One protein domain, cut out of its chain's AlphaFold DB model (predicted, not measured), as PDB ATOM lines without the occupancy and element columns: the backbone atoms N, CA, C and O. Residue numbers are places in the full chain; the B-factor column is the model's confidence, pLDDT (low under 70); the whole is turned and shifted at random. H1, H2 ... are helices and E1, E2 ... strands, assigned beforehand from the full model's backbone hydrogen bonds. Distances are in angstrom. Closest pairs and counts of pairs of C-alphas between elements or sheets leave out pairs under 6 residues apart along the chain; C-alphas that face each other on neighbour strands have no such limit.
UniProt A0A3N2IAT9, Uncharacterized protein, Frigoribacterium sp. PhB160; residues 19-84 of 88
ATOM      1  N   GLU A  19    -103.728 470.617  -5.406       85.25
ATOM      2  CA  GLU A  19    -104.617 470.103  -4.371       85.25
ATOM      3  C   GLU A  19    -105.328 468.835  -4.844       85.25
ATOM      4  O   GLU A  19    -105.851 468.757  -5.961       85.25
ATOM      5  N   GLU A  20    -105.415 467.860  -3.944       91.00
ATOM      6  CA  GLU A  20    -106.303 466.715  -4.096       91.00
ATOM      7  C   GLU A  20    -107.325 466.697  -2.965       91.00
ATOM      8  O   GLU A  20    -106.998 466.869  -1.789       91.00
ATOM      9  N   ARG A  21    -108.591 466.473  -3.315       92.44
ATOM     10  CA  ARG A  21    -109.696 466.362  -2.364       92.44
ATOM     11  C   ARG A  21    -110.172 464.930  -2.326       92.44
ATOM     12  O   ARG A  21    -110.531 464.360  -3.351       92.44
ATOM     13  N   THR A  22    -110.197 464.367  -1.129       93.88
ATOM     14  CA  THR A  22    -110.612 462.986  -0.912       93.88
ATOM     15  C   THR A  22    -111.947 462.949  -0.184       93.88
ATOM     16  O   THR A  22    -112.109 463.563   0.870       93.88
ATOM     17  N   TYR A  23    -112.893 462.198  -0.736       93.31
ATOM     18  CA  TYR A  23    -114.245 462.037  -0.223       93.31
ATOM     19  C   TYR A  23    -114.508 460.565   0.077       93.31
ATOM     20  O   TYR A  23    -114.206 459.695  -0.736       93.31
ATOM     21  N   ARG A  24    -115.106 460.281   1.235       92.94
ATOM     22  CA  ARG A  24    -115.682 458.964   1.529       92.94
ATOM     23  C   ARG A  24    -117.134 458.969   1.085       92.94
ATOM     24  O   ARG A  24    -117.897 459.844   1.489       92.94
ATOM     25  N   VAL A  25    -117.502 458.006   0.253       90.81
ATOM     26  CA  VAL A  25    -118.843 457.883  -0.320       90.81
ATOM     27  C   VAL A  25    -119.361 456.481  -0.035       90.81
ATOM     28  O   VAL A  25    -118.649 455.496  -0.227       90.81
ATOM     29  N   TYR A  26    -120.607 456.381   0.418       88.31
ATOM     30  CA  TYR A  26    -121.313 455.107   0.478       88.31
ATOM     31  C   TYR A  26    -122.052 454.892  -0.841       88.31
ATOM     32  O   TYR A  26    -122.983 455.624  -1.165       88.31
ATOM     33  N   TRP A  27    -121.628 453.887  -1.599       82.56
ATOM     34  CA  TRP A  27    -122.165 453.527  -2.906       82.56
ATOM     35  C   TRP A  27    -122.535 452.045  -2.903       82.56
ATOM     36  O   TRP A  27    -121.682 451.205  -2.637       82.56
ATOM     37  N   ASN A  28    -123.798 451.699  -3.170       82.94
ATOM     38  CA  ASN A  28    -124.284 450.308  -3.177       82.94
ATOM     39  C   ASN A  28    -123.885 449.496  -1.927       82.94
ATOM     40  O   ASN A  28    -123.344 448.397  -2.030       82.94
ATOM     41  N   ASN A  29    -124.128 450.056  -0.736       82.88
ATOM     42  CA  ASN A  29    -123.772 449.453   0.559       82.88
ATOM     43  C   ASN A  29    -122.262 449.177   0.743       82.88
ATOM     44  O   ASN A  29    -121.854 448.390   1.598       82.88
ATOM     45  N   ARG A  30    -121.420 449.837  -0.055       82.69
ATOM     46  CA  ARG A  30    -119.967 449.756   0.003       82.69
ATOM     47  C   ARG A  30    -119.388 451.139   0.237       82.69
ATOM     48  O   ARG A  30    -119.847 452.125  -0.329       82.69
ATOM     49  N   GLU A  31    -118.374 451.211   1.084       89.81
ATOM     50  CA  GLU A  31    -117.627 452.445   1.296       89.81
ATOM     51  C   GLU A  31    -116.509 452.537   0.253       89.81
ATOM     52  O   GLU A  31    -115.650 451.657   0.156       89.81
ATOM     53  N   ILE A  32    -116.528 453.608  -0.532       90.56
ATOM     54  CA  ILE A  32    -115.504 453.931  -1.522       90.56
ATOM     55  C   ILE A  32    -114.871 455.278  -1.184       90.56
ATOM     56  O   ILE A  32    -115.467 456.133  -0.528       90.56
ATOM     57  N   VAL A  33    -113.644 455.458  -1.643       93.19
ATOM     58  CA  VAL A  33    -112.908 456.711  -1.560       93.19
ATOM     59  C   VAL A  33    -112.799 457.280  -2.963       93.19
ATOM     60  O   VAL A  33    -112.309 456.604  -3.865       93.19
ATOM     61  N   VAL A  34    -113.268 458.512  -3.133       93.56
ATOM     62  CA  VAL A  34    -113.169 459.286  -4.371       93.56
ATOM     63  C   VAL A  34    -112.123 460.371  -4.160       93.56
ATOM     64  O   VAL A  34    -112.291 461.221  -3.287       93.56
ATOM     65  N   THR A  35    -111.060 460.364  -4.954       94.69
ATOM     66  CA  THR A  35    -110.029 461.404  -4.943       94.69
ATOM     67  C   THR A  35    -110.150 462.236  -6.210       94.69
ATOM     68  O   THR A  35    -110.005 461.714  -7.314       94.69
ATOM     69  N   MET A  36    -110.420 463.526  -6.035       94.06
ATOM     70  CA  MET A  36    -110.441 464.543  -7.081       94.06
ATOM     71  C   MET A  36    -109.126 465.310  -7.066       94.06
ATOM     72  O   MET A  36    -108.759 465.857  -6.031       94.06
ATOM     73  N   SER A  37    -108.457 465.399  -8.205       91.94
ATOM     74  CA  SER A  37    -107.274 466.234  -8.413       91.94
ATOM     75  C   SER A  37    -107.652 467.435  -9.280       91.94
ATOM     76  O   SER A  37    -108.328 467.265 -10.297       91.94
ATOM     77  N   ASP A  38    -107.248 468.637  -8.856       89.94
ATOM     78  CA  ASP A  38    -107.360 469.888  -9.618       89.94
ATOM     79  C   ASP A  38    -105.959 470.454  -9.854       89.94
ATOM     80  O   ASP A  38    -105.391 471.097  -8.975       89.94
ATOM     81  N   GLN A  39    -105.418 470.239 -11.052       86.38
ATOM     82  CA  GLN A  39    -104.072 470.669 -11.448       86.38
ATOM     83  C   GLN A  39    -103.959 472.190 -11.687       86.38
ATOM     84  O   GLN A  39    -102.927 472.698 -12.127       86.38
ATOM     85  N   GLY A  40    -105.008 472.956 -11.377       74.75
ATOM     86  CA  GLY A  40    -104.984 474.409 -11.400       74.75
ATOM     87  C   GLY A  40    -105.054 475.017 -12.809       74.75
ATOM     88  O   GLY A  40    -105.320 474.342 -13.805       74.75
ATOM     89  N   PRO A  41    -104.871 476.345 -12.921       67.06
ATOM     90  CA  PRO A  41    -105.130 477.093 -14.154       67.06
ATOM     91  C   PRO A  41    -104.070 476.930 -15.255       67.06
ATOM     92  O   PRO A  41    -104.279 477.436 -16.352       67.06
ATOM     93  N   HIS A  42    -102.935 476.278 -14.983       65.62
ATOM     94  CA  HIS A  42    -101.838 476.113 -15.951       65.62
ATOM     95  C   HIS A  42    -101.826 474.735 -16.642       65.62
ATOM     96  O   HIS A  42    -101.070 474.533 -17.592       65.62
ATOM     97  N   ALA A  43    -102.688 473.804 -16.223       61.72
ATOM     98  CA  ALA A  43    -102.717 472.434 -16.722       61.72
ATOM     99  C   ALA A  43    -103.672 472.258 -17.921       61.72
ATOM    100  O   ALA A  43    -104.780 471.757 -17.774       61.72
ATOM    101  N   GLY A  44    -103.248 472.670 -19.123       65.88
ATOM    102  CA  GLY A  44    -103.901 472.323 -20.399       65.88
ATOM    103  C   GLY A  44    -105.436 472.483 -20.464       65.88
ATOM    104  O   GLY A  44    -106.047 473.258 -19.737       65.88
ATOM    105  N   ILE A  45    -106.081 471.760 -21.390       70.94
ATOM    106  CA  ILE A  45    -107.556 471.740 -21.529       70.94
ATOM    107  C   ILE A  45    -108.185 470.765 -20.512       70.94
ATOM    108  O   ILE A  45    -109.369 470.860 -20.201       70.94
ATOM    109  N   ALA A  46    -107.394 469.825 -19.987       76.56
ATOM    110  CA  ALA A  46    -107.822 468.795 -19.055       76.56
ATOM    111  C   ALA A  46    -107.006 468.890 -17.760       76.56
ATOM    112  O   ALA A  46    -105.879 468.412 -17.704       76.56
ATOM    113  N   ARG A  47    -107.599 469.524 -16.745       83.75
ATOM    114  CA  ARG A  47    -106.961 469.859 -15.456       83.75
ATOM    115  C   ARG A  47    -107.510 469.069 -14.274       83.75
ATOM    116  O   ARG A  47    -106.900 469.042 -13.213       83.75
ATOM    117  N   TYR A  48    -108.683 468.466 -14.442       90.69
ATOM    118  CA  TYR A  48    -109.314 467.662 -13.409       90.69
ATOM    119  C   TYR A  48    -109.094 466.194 -13.696       90.69
ATOM    120  O   TYR A  48    -109.271 465.758 -14.830       90.69
ATOM    121  N   SER A  49    -108.793 465.414 -12.670       92.25
ATOM    122  CA  SER A  49    -108.884 463.959 -12.743       92.25
ATOM    123  C   SER A  49    -109.583 463.422 -11.504       92.25
ATOM    124  O   SER A  49    -109.579 464.050 -10.445       92.25
ATOM    125  N   ALA A  50    -110.227 462.271 -11.656       93.75
ATOM    126  CA  ALA A  50    -110.896 461.591 -10.565       93.75
ATOM    127  C   ALA A  50    -110.405 460.151 -10.501       93.75
ATOM    128  O   ALA A  50    -110.256 459.472 -11.524       93.75
ATOM    129  N   SER A  51    -110.185 459.665  -9.289       92.81
ATOM    130  CA  SER A  51    -109.963 458.252  -9.041       92.81
ATOM    131  C   SER A  51    -110.881 457.752  -7.945       92.81
ATOM    132  O   SER A  51    -111.265 458.490  -7.041       92.81
ATOM    133  N   VAL A  52    -111.258 456.485  -8.051       92.06
ATOM    134  CA  VAL A  52    -112.094 455.805  -7.070       92.06
ATOM    135  C   VAL A  52    -111.403 454.527  -6.655       92.06
ATOM    136  O   VAL A  52    -110.844 453.814  -7.493       92.06
ATOM    137  N   GLN A  53    -111.444 454.241  -5.361       91.38
ATOM    138  CA  GLN A  53    -110.930 453.009  -4.785       91.38
ATOM    139  C   GLN A  53    -111.806 452.529  -3.631       91.38
ATOM    140  O   GLN A  53    -112.574 453.292  -3.049       91.38
ATOM    141  N   ASP A  54    -111.674 451.256  -3.276       88.19
ATOM    142  CA  ASP A  54    -112.281 450.733  -2.055       88.19
ATOM    143  C   ASP A  54    -111.708 451.431  -0.811       88.19
ATOM    144  O   ASP A  54    -110.489 451.566  -0.680       88.19
ATOM    145  N   ALA A  55    -112.569 451.848   0.123       85.62
ATOM    146  CA  ALA A  55    -112.124 452.557   1.323       85.62
ATOM    147  C   ALA A  55    -111.303 451.684   2.283       85.62
ATOM    148  O   ALA A  55    -110.500 452.203   3.060       85.62
ATOM    149  N   ARG A  56    -111.504 450.366   2.247       78.75
ATOM    150  CA  ARG A  56    -110.826 449.390   3.105       78.75
ATOM    151  C   ARG A  56    -109.609 448.768   2.421       78.75
ATOM    152  O   ARG A  56    -108.904 447.994   3.058       78.75
ATOM    153  N   GLY A  57    -109.372 449.078   1.142       67.31
ATOM    154  CA  GLY A  57    -108.272 448.513   0.354       67.31
ATOM    155  C   GLY A  57    -108.351 446.992   0.190       67.31
ATOM    156  O   GLY A  57    -107.375 446.365  -0.209       67.31
ATOM    157  N   THR A  58    -109.498 446.383   0.506       61.62
ATOM    158  CA  THR A  58    -109.695 444.926   0.496       61.62
ATOM    159  C   THR A  58    -109.864 444.364  -0.908       61.62
ATOM    160  O   THR A  58    -109.699 443.165  -1.114       61.62
ATOM    161  N   LEU A  59    -110.180 445.218  -1.882       60.69
ATOM    162  CA  LEU A  59    -110.285 444.856  -3.286       60.69
ATOM    163  C   LEU A  59    -109.333 445.733  -4.109       60.69
ATOM    164  O   LEU A  59    -109.296 446.945  -3.892       60.69
ATOM    165  N   PRO A  60    -108.623 445.171  -5.105       61.94
ATOM    166  CA  PRO A  60    -107.720 445.920  -5.984       61.94
ATOM    167  C   PRO A  60    -108.469 446.846  -6.961       61.94
ATOM    168  O   PRO A  60    -107.894 447.329  -7.936       61.94
ATOM    169  N   THR A  61    -109.767 447.078  -6.745       70.12
ATOM    170  CA  THR A  61    -110.599 447.930  -7.584       70.12
ATOM    171  C   THR A  61    -110.174 449.384  -7.406       70.12
ATOM    172  O   THR A  61    -110.674 450.091  -6.537       70.12
ATOM    173  N   LYS A  62    -109.248 449.825  -8.253       79.88
ATOM    174  CA  LYS A  62    -108.980 451.233  -8.533       79.88
ATOM    175  C   LYS A  62    -109.503 451.555  -9.930       79.88
ATOM    176  O   LYS A  62    -109.304 450.786 -10.874       79.88
ATOM    177  N   SER A  63    -110.180 452.686 -10.069       81.62
ATOM    178  CA  SER A  63    -110.522 453.258 -11.368       81.62
ATOM    179  C   SER A  63    -109.992 454.676 -11.415       81.62
ATOM    180  O   SER A  63    -110.348 455.473 -10.557       81.62
ATOM    181  N   ASN A  64    -109.189 454.988 -12.426       84.31
ATOM    182  CA  ASN A  64    -108.808 456.359 -12.748       84.31
ATOM    183  C   ASN A  64    -109.608 456.755 -13.984       84.31
ATOM    184  O   ASN A  64    -109.553 456.042 -14.987       84.31
ATOM    185  N   GLY A  65    -110.382 457.831 -13.890       80.94
ATOM    186  CA  GLY A  65    -111.002 458.431 -15.062       80.94
ATOM    187  C   GLY A  65    -109.967 459.191 -15.886       80.94
ATOM    188  O   GLY A  65    -108.953 459.652 -15.357       80.94
ATOM    189  N   ASN A  66    -110.224 459.333 -17.185       87.62
ATOM    190  CA  ASN A  66    -109.451 460.250 -18.018       87.62
ATOM    191  C   ASN A  66    -109.562 461.686 -17.475       87.62
ATOM    192  O   ASN A  66    -110.637 462.075 -17.004       87.62
ATOM    193  N   PRO A  67    -108.495 462.496 -17.576       89.81
ATOM    194  CA  PRO A  67    -108.571 463.904 -17.229       89.81
ATOM    195  C   PRO A  67    -109.627 464.659 -18.051       89.81
ATOM    196  O   PRO A  67    -109.879 464.329 -19.212       89.81
ATOM    197  N   ALA A  68    -110.222 465.695 -17.464       91.00
ATOM    198  CA  ALA A  68    -111.255 466.520 -18.082       91.00
ATOM    199  C   ALA A  68    -111.084 468.013 -17.761       91.00
ATOM    200  O   ALA A  68    -110.382 468.404 -16.826       91.00
ATOM    201  N   GLY A  69    -111.742 468.870 -18.547       90.19
ATOM    202  CA  GLY A  69    -111.733 470.324 -18.336       90.19
ATOM    203  C   GLY A  69    -112.632 470.799 -17.191       90.19
ATOM    204  O   GLY A  69    -112.453 471.914 -16.691       90.19
ATOM    205  N   THR A  70    -113.557 469.944 -16.738       90.69
ATOM    206  CA  THR A  70    -114.488 470.206 -15.632       90.69
ATOM    207  C   THR A  70    -114.443 469.091 -14.576       90.69
ATOM    208  O   THR A  70    -114.119 467.948 -14.919       90.69
ATOM    209  N   PRO A  71    -114.773 469.388 -13.303       91.31
ATOM    210  CA  PRO A  71    -114.878 468.371 -12.257       91.31
ATOM    211  C   PRO A  71    -115.898 467.277 -12.593       91.31
ATOM    212  O   PRO A  71    -115.630 466.100 -12.366       91.31
ATOM    213  N   GLU A  72    -117.040 467.655 -13.175       93.31
ATOM    214  CA  GLU A  72    -118.100 466.730 -13.584       93.31
ATOM    215  C   GLU A  72    -117.596 465.757 -14.650       93.31
ATOM    216  O   GLU A  72    -117.745 464.549 -14.495       93.31
ATOM    217  N   GLY A  73    -116.901 466.257 -15.677       92.81
ATOM    218  CA  GLY A  73    -116.344 465.401 -16.725       92.81
ATOM    219  C   GLY A  73    -115.300 464.420 -16.187       92.81
ATOM    220  O   GLY A  73    -115.222 463.284 -16.646       92.81
ATOM    221  N   ALA A  74    -114.517 464.823 -15.182       92.38
ATOM    222  CA  ALA A  74    -113.549 463.933 -14.549       92.38
ATOM    223  C   ALA A  74    -114.245 462.804 -13.768       92.38
ATOM    224  O   ALA A  74    -113.801 461.658 -13.840       92.38
ATOM    225  N   LEU A  75    -115.343 463.110 -13.067       92.44
ATOM    226  CA  LEU A  75    -116.168 462.116 -12.372       92.44
ATOM    227  C   LEU A  75    -116.886 461.179 -13.349       92.44
ATOM    228  O   LEU A  75    -116.884 459.969 -13.126       92.44
ATOM    229  N   ASP A  76    -117.444 461.701 -14.439       93.00
ATOM    230  CA  ASP A  76    -118.116 460.900 -15.471       93.00
ATOM    231  C   ASP A  76    -117.151 459.926 -16.162       93.00
ATOM    232  O   ASP A  76    -117.531 458.815 -16.534       93.00
ATOM    233  N   ASN A  77    -115.875 460.304 -16.280       92.56
ATOM    234  CA  ASN A  77    -114.841 459.458 -16.868       92.56
ATOM    235  C   ASN A  77    -114.437 458.265 -15.982       92.56
ATOM    236  O   ASN A  77    -113.719 457.376 -16.449       92.56
ATOM    237  N   VAL A  78    -114.844 458.218 -14.711       91.31
ATOM    238  CA  VAL A  78    -114.572 457.071 -13.836       91.31
ATOM    239  C   VAL A  78    -115.448 455.884 -14.242       91.31
ATOM    240  O   VAL A  78    -116.662 455.991 -14.389       91.31
ATOM    241  N   HIS A  79    -114.859 454.689 -14.329       87.62
ATOM    242  CA  HIS A  79    -115.604 453.444 -14.523       87.62
ATOM    243  C   HIS A  79    -116.320 452.996 -13.233       87.62
ATOM    244  O   HIS A  79    -115.929 452.012 -12.599       87.62
ATOM    245  N   TRP A  80    -117.391 453.698 -12.854       84.88
ATOM    246  CA  TRP A  80    -118.199 453.421 -11.655       84.88
ATOM    247  C   TRP A  80    -118.749 451.992 -11.597       84.88
ATOM    248  O   TRP A  80    -118.872 451.419 -10.516       84.88
ATOM    249  N   SER A  81    -119.003 451.377 -12.756       83.62
ATOM    250  CA  SER A  81    -119.464 449.987 -12.863       83.62
ATOM    251  C   SER A  81    -118.493 448.965 -12.263       83.62
ATOM    252  O   SER A  81    -118.903 447.879 -11.867       83.62
ATOM    253  N   ARG A  82    -117.207 449.303 -12.099       81.25
ATOM    254  CA  ARG A  82    -116.250 448.436 -11.387       81.25
ATOM    255  C   ARG A  82    -116.562 448.299  -9.894       81.25
ATOM    256  O   ARG A  82    -116.069 447.377  -9.250       81.25
ATOM    257  N   PHE A  83    -117.357 449.216  -9.346       78.81
ATOM    258  CA  PHE A  83    -117.761 449.256  -7.940       78.81
ATOM    259  C   PHE A  83    -119.211 448.814  -7.731       78.81
ATOM    260  O   PHE A  83    -119.660 448.707  -6.591       78.81
ATOM    261  N   THR A  84    -119.937 448.521  -8.811       73.94
ATOM    262  CA  THR A  84    -121.243 447.873  -8.749       73.94
ATOM    263  C   THR A  84    -121.020 446.365  -8.779       73.94
ATOM    264  O   THR A  84    -120.766 445.797  -9.837       73.94
TER     265      THR A  84
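What this domain is: This is residues 19 to 84 of the 88 residues of an uncharacterized protein of Frigoribacterium sp. PhB160 (UniProt A0A3N2IAT9). A long, twisted sheet of four strands, E1 to E4, makes the length of the domain, with the short helix H1 packed over E3 and the still shorter H2 beside the strands. E1, E2 and E3 are long strands side by side, while E4 is a short strip at one edge. The printed part has 66 residues, with four named strands followed by two named helices. The sheet's order is E1 - E2 - E3 - E4, all antiparallel, and the class is mixed, helices and strands. The whole is compact, with a radius of gyration of the C-alphas of 12.0 A, but elongated, spanning 37 by 20 by 17 A.

Where its parts are: E1, residues 19 to 27, is 24.2 A long and begins at C-alpha 19 (-104.617, 470.103, -4.371). E2, residues 30 to 38, measures 25.6 A, and E3, residues 48 to 54, 20.6 A. E4 is residues 62 to 64, 6.6 A. H1 is residues 71 to 76, 8.8 A. H2, residues 80 to 83, 5.6 A, ends at C-alpha 83 (-117.761, 449.256, -7.940).

How they stand to each other: The strands form a meander, each the antiparallel neighbour of the one before. Between E1 and E2, N 23 and O 34 are 2.8 A apart; between E2 and E3, N 35 and O 51 are 2.8 A apart; between E3 and E4, N 52 and O 63 are 2.9 A apart. H1 is on the sheet over E3, at a height of 7.8 A, slantwise to the strands at 47 degrees to E3 on the local plane; the closest C-alphas of E3 and H1 are those of Ser 49 and Ala 74, 5.0 A. H2 is on the sheet at a height of 7.2 A, over none of the strands. H1 and H2 are apart. In H1 every O i to N i+4 pair is within hydrogen-bond range; H2 is too short for such a pair.

The domain as a whole: The two C-alphas farthest apart, those of Asn 29 and His 42, are 38.3 A apart. The printed part has no cut, and no link is long. Mean pLDDT of the printed part is 84.6; residues 41 to 44 and 57 to 60 are under 70.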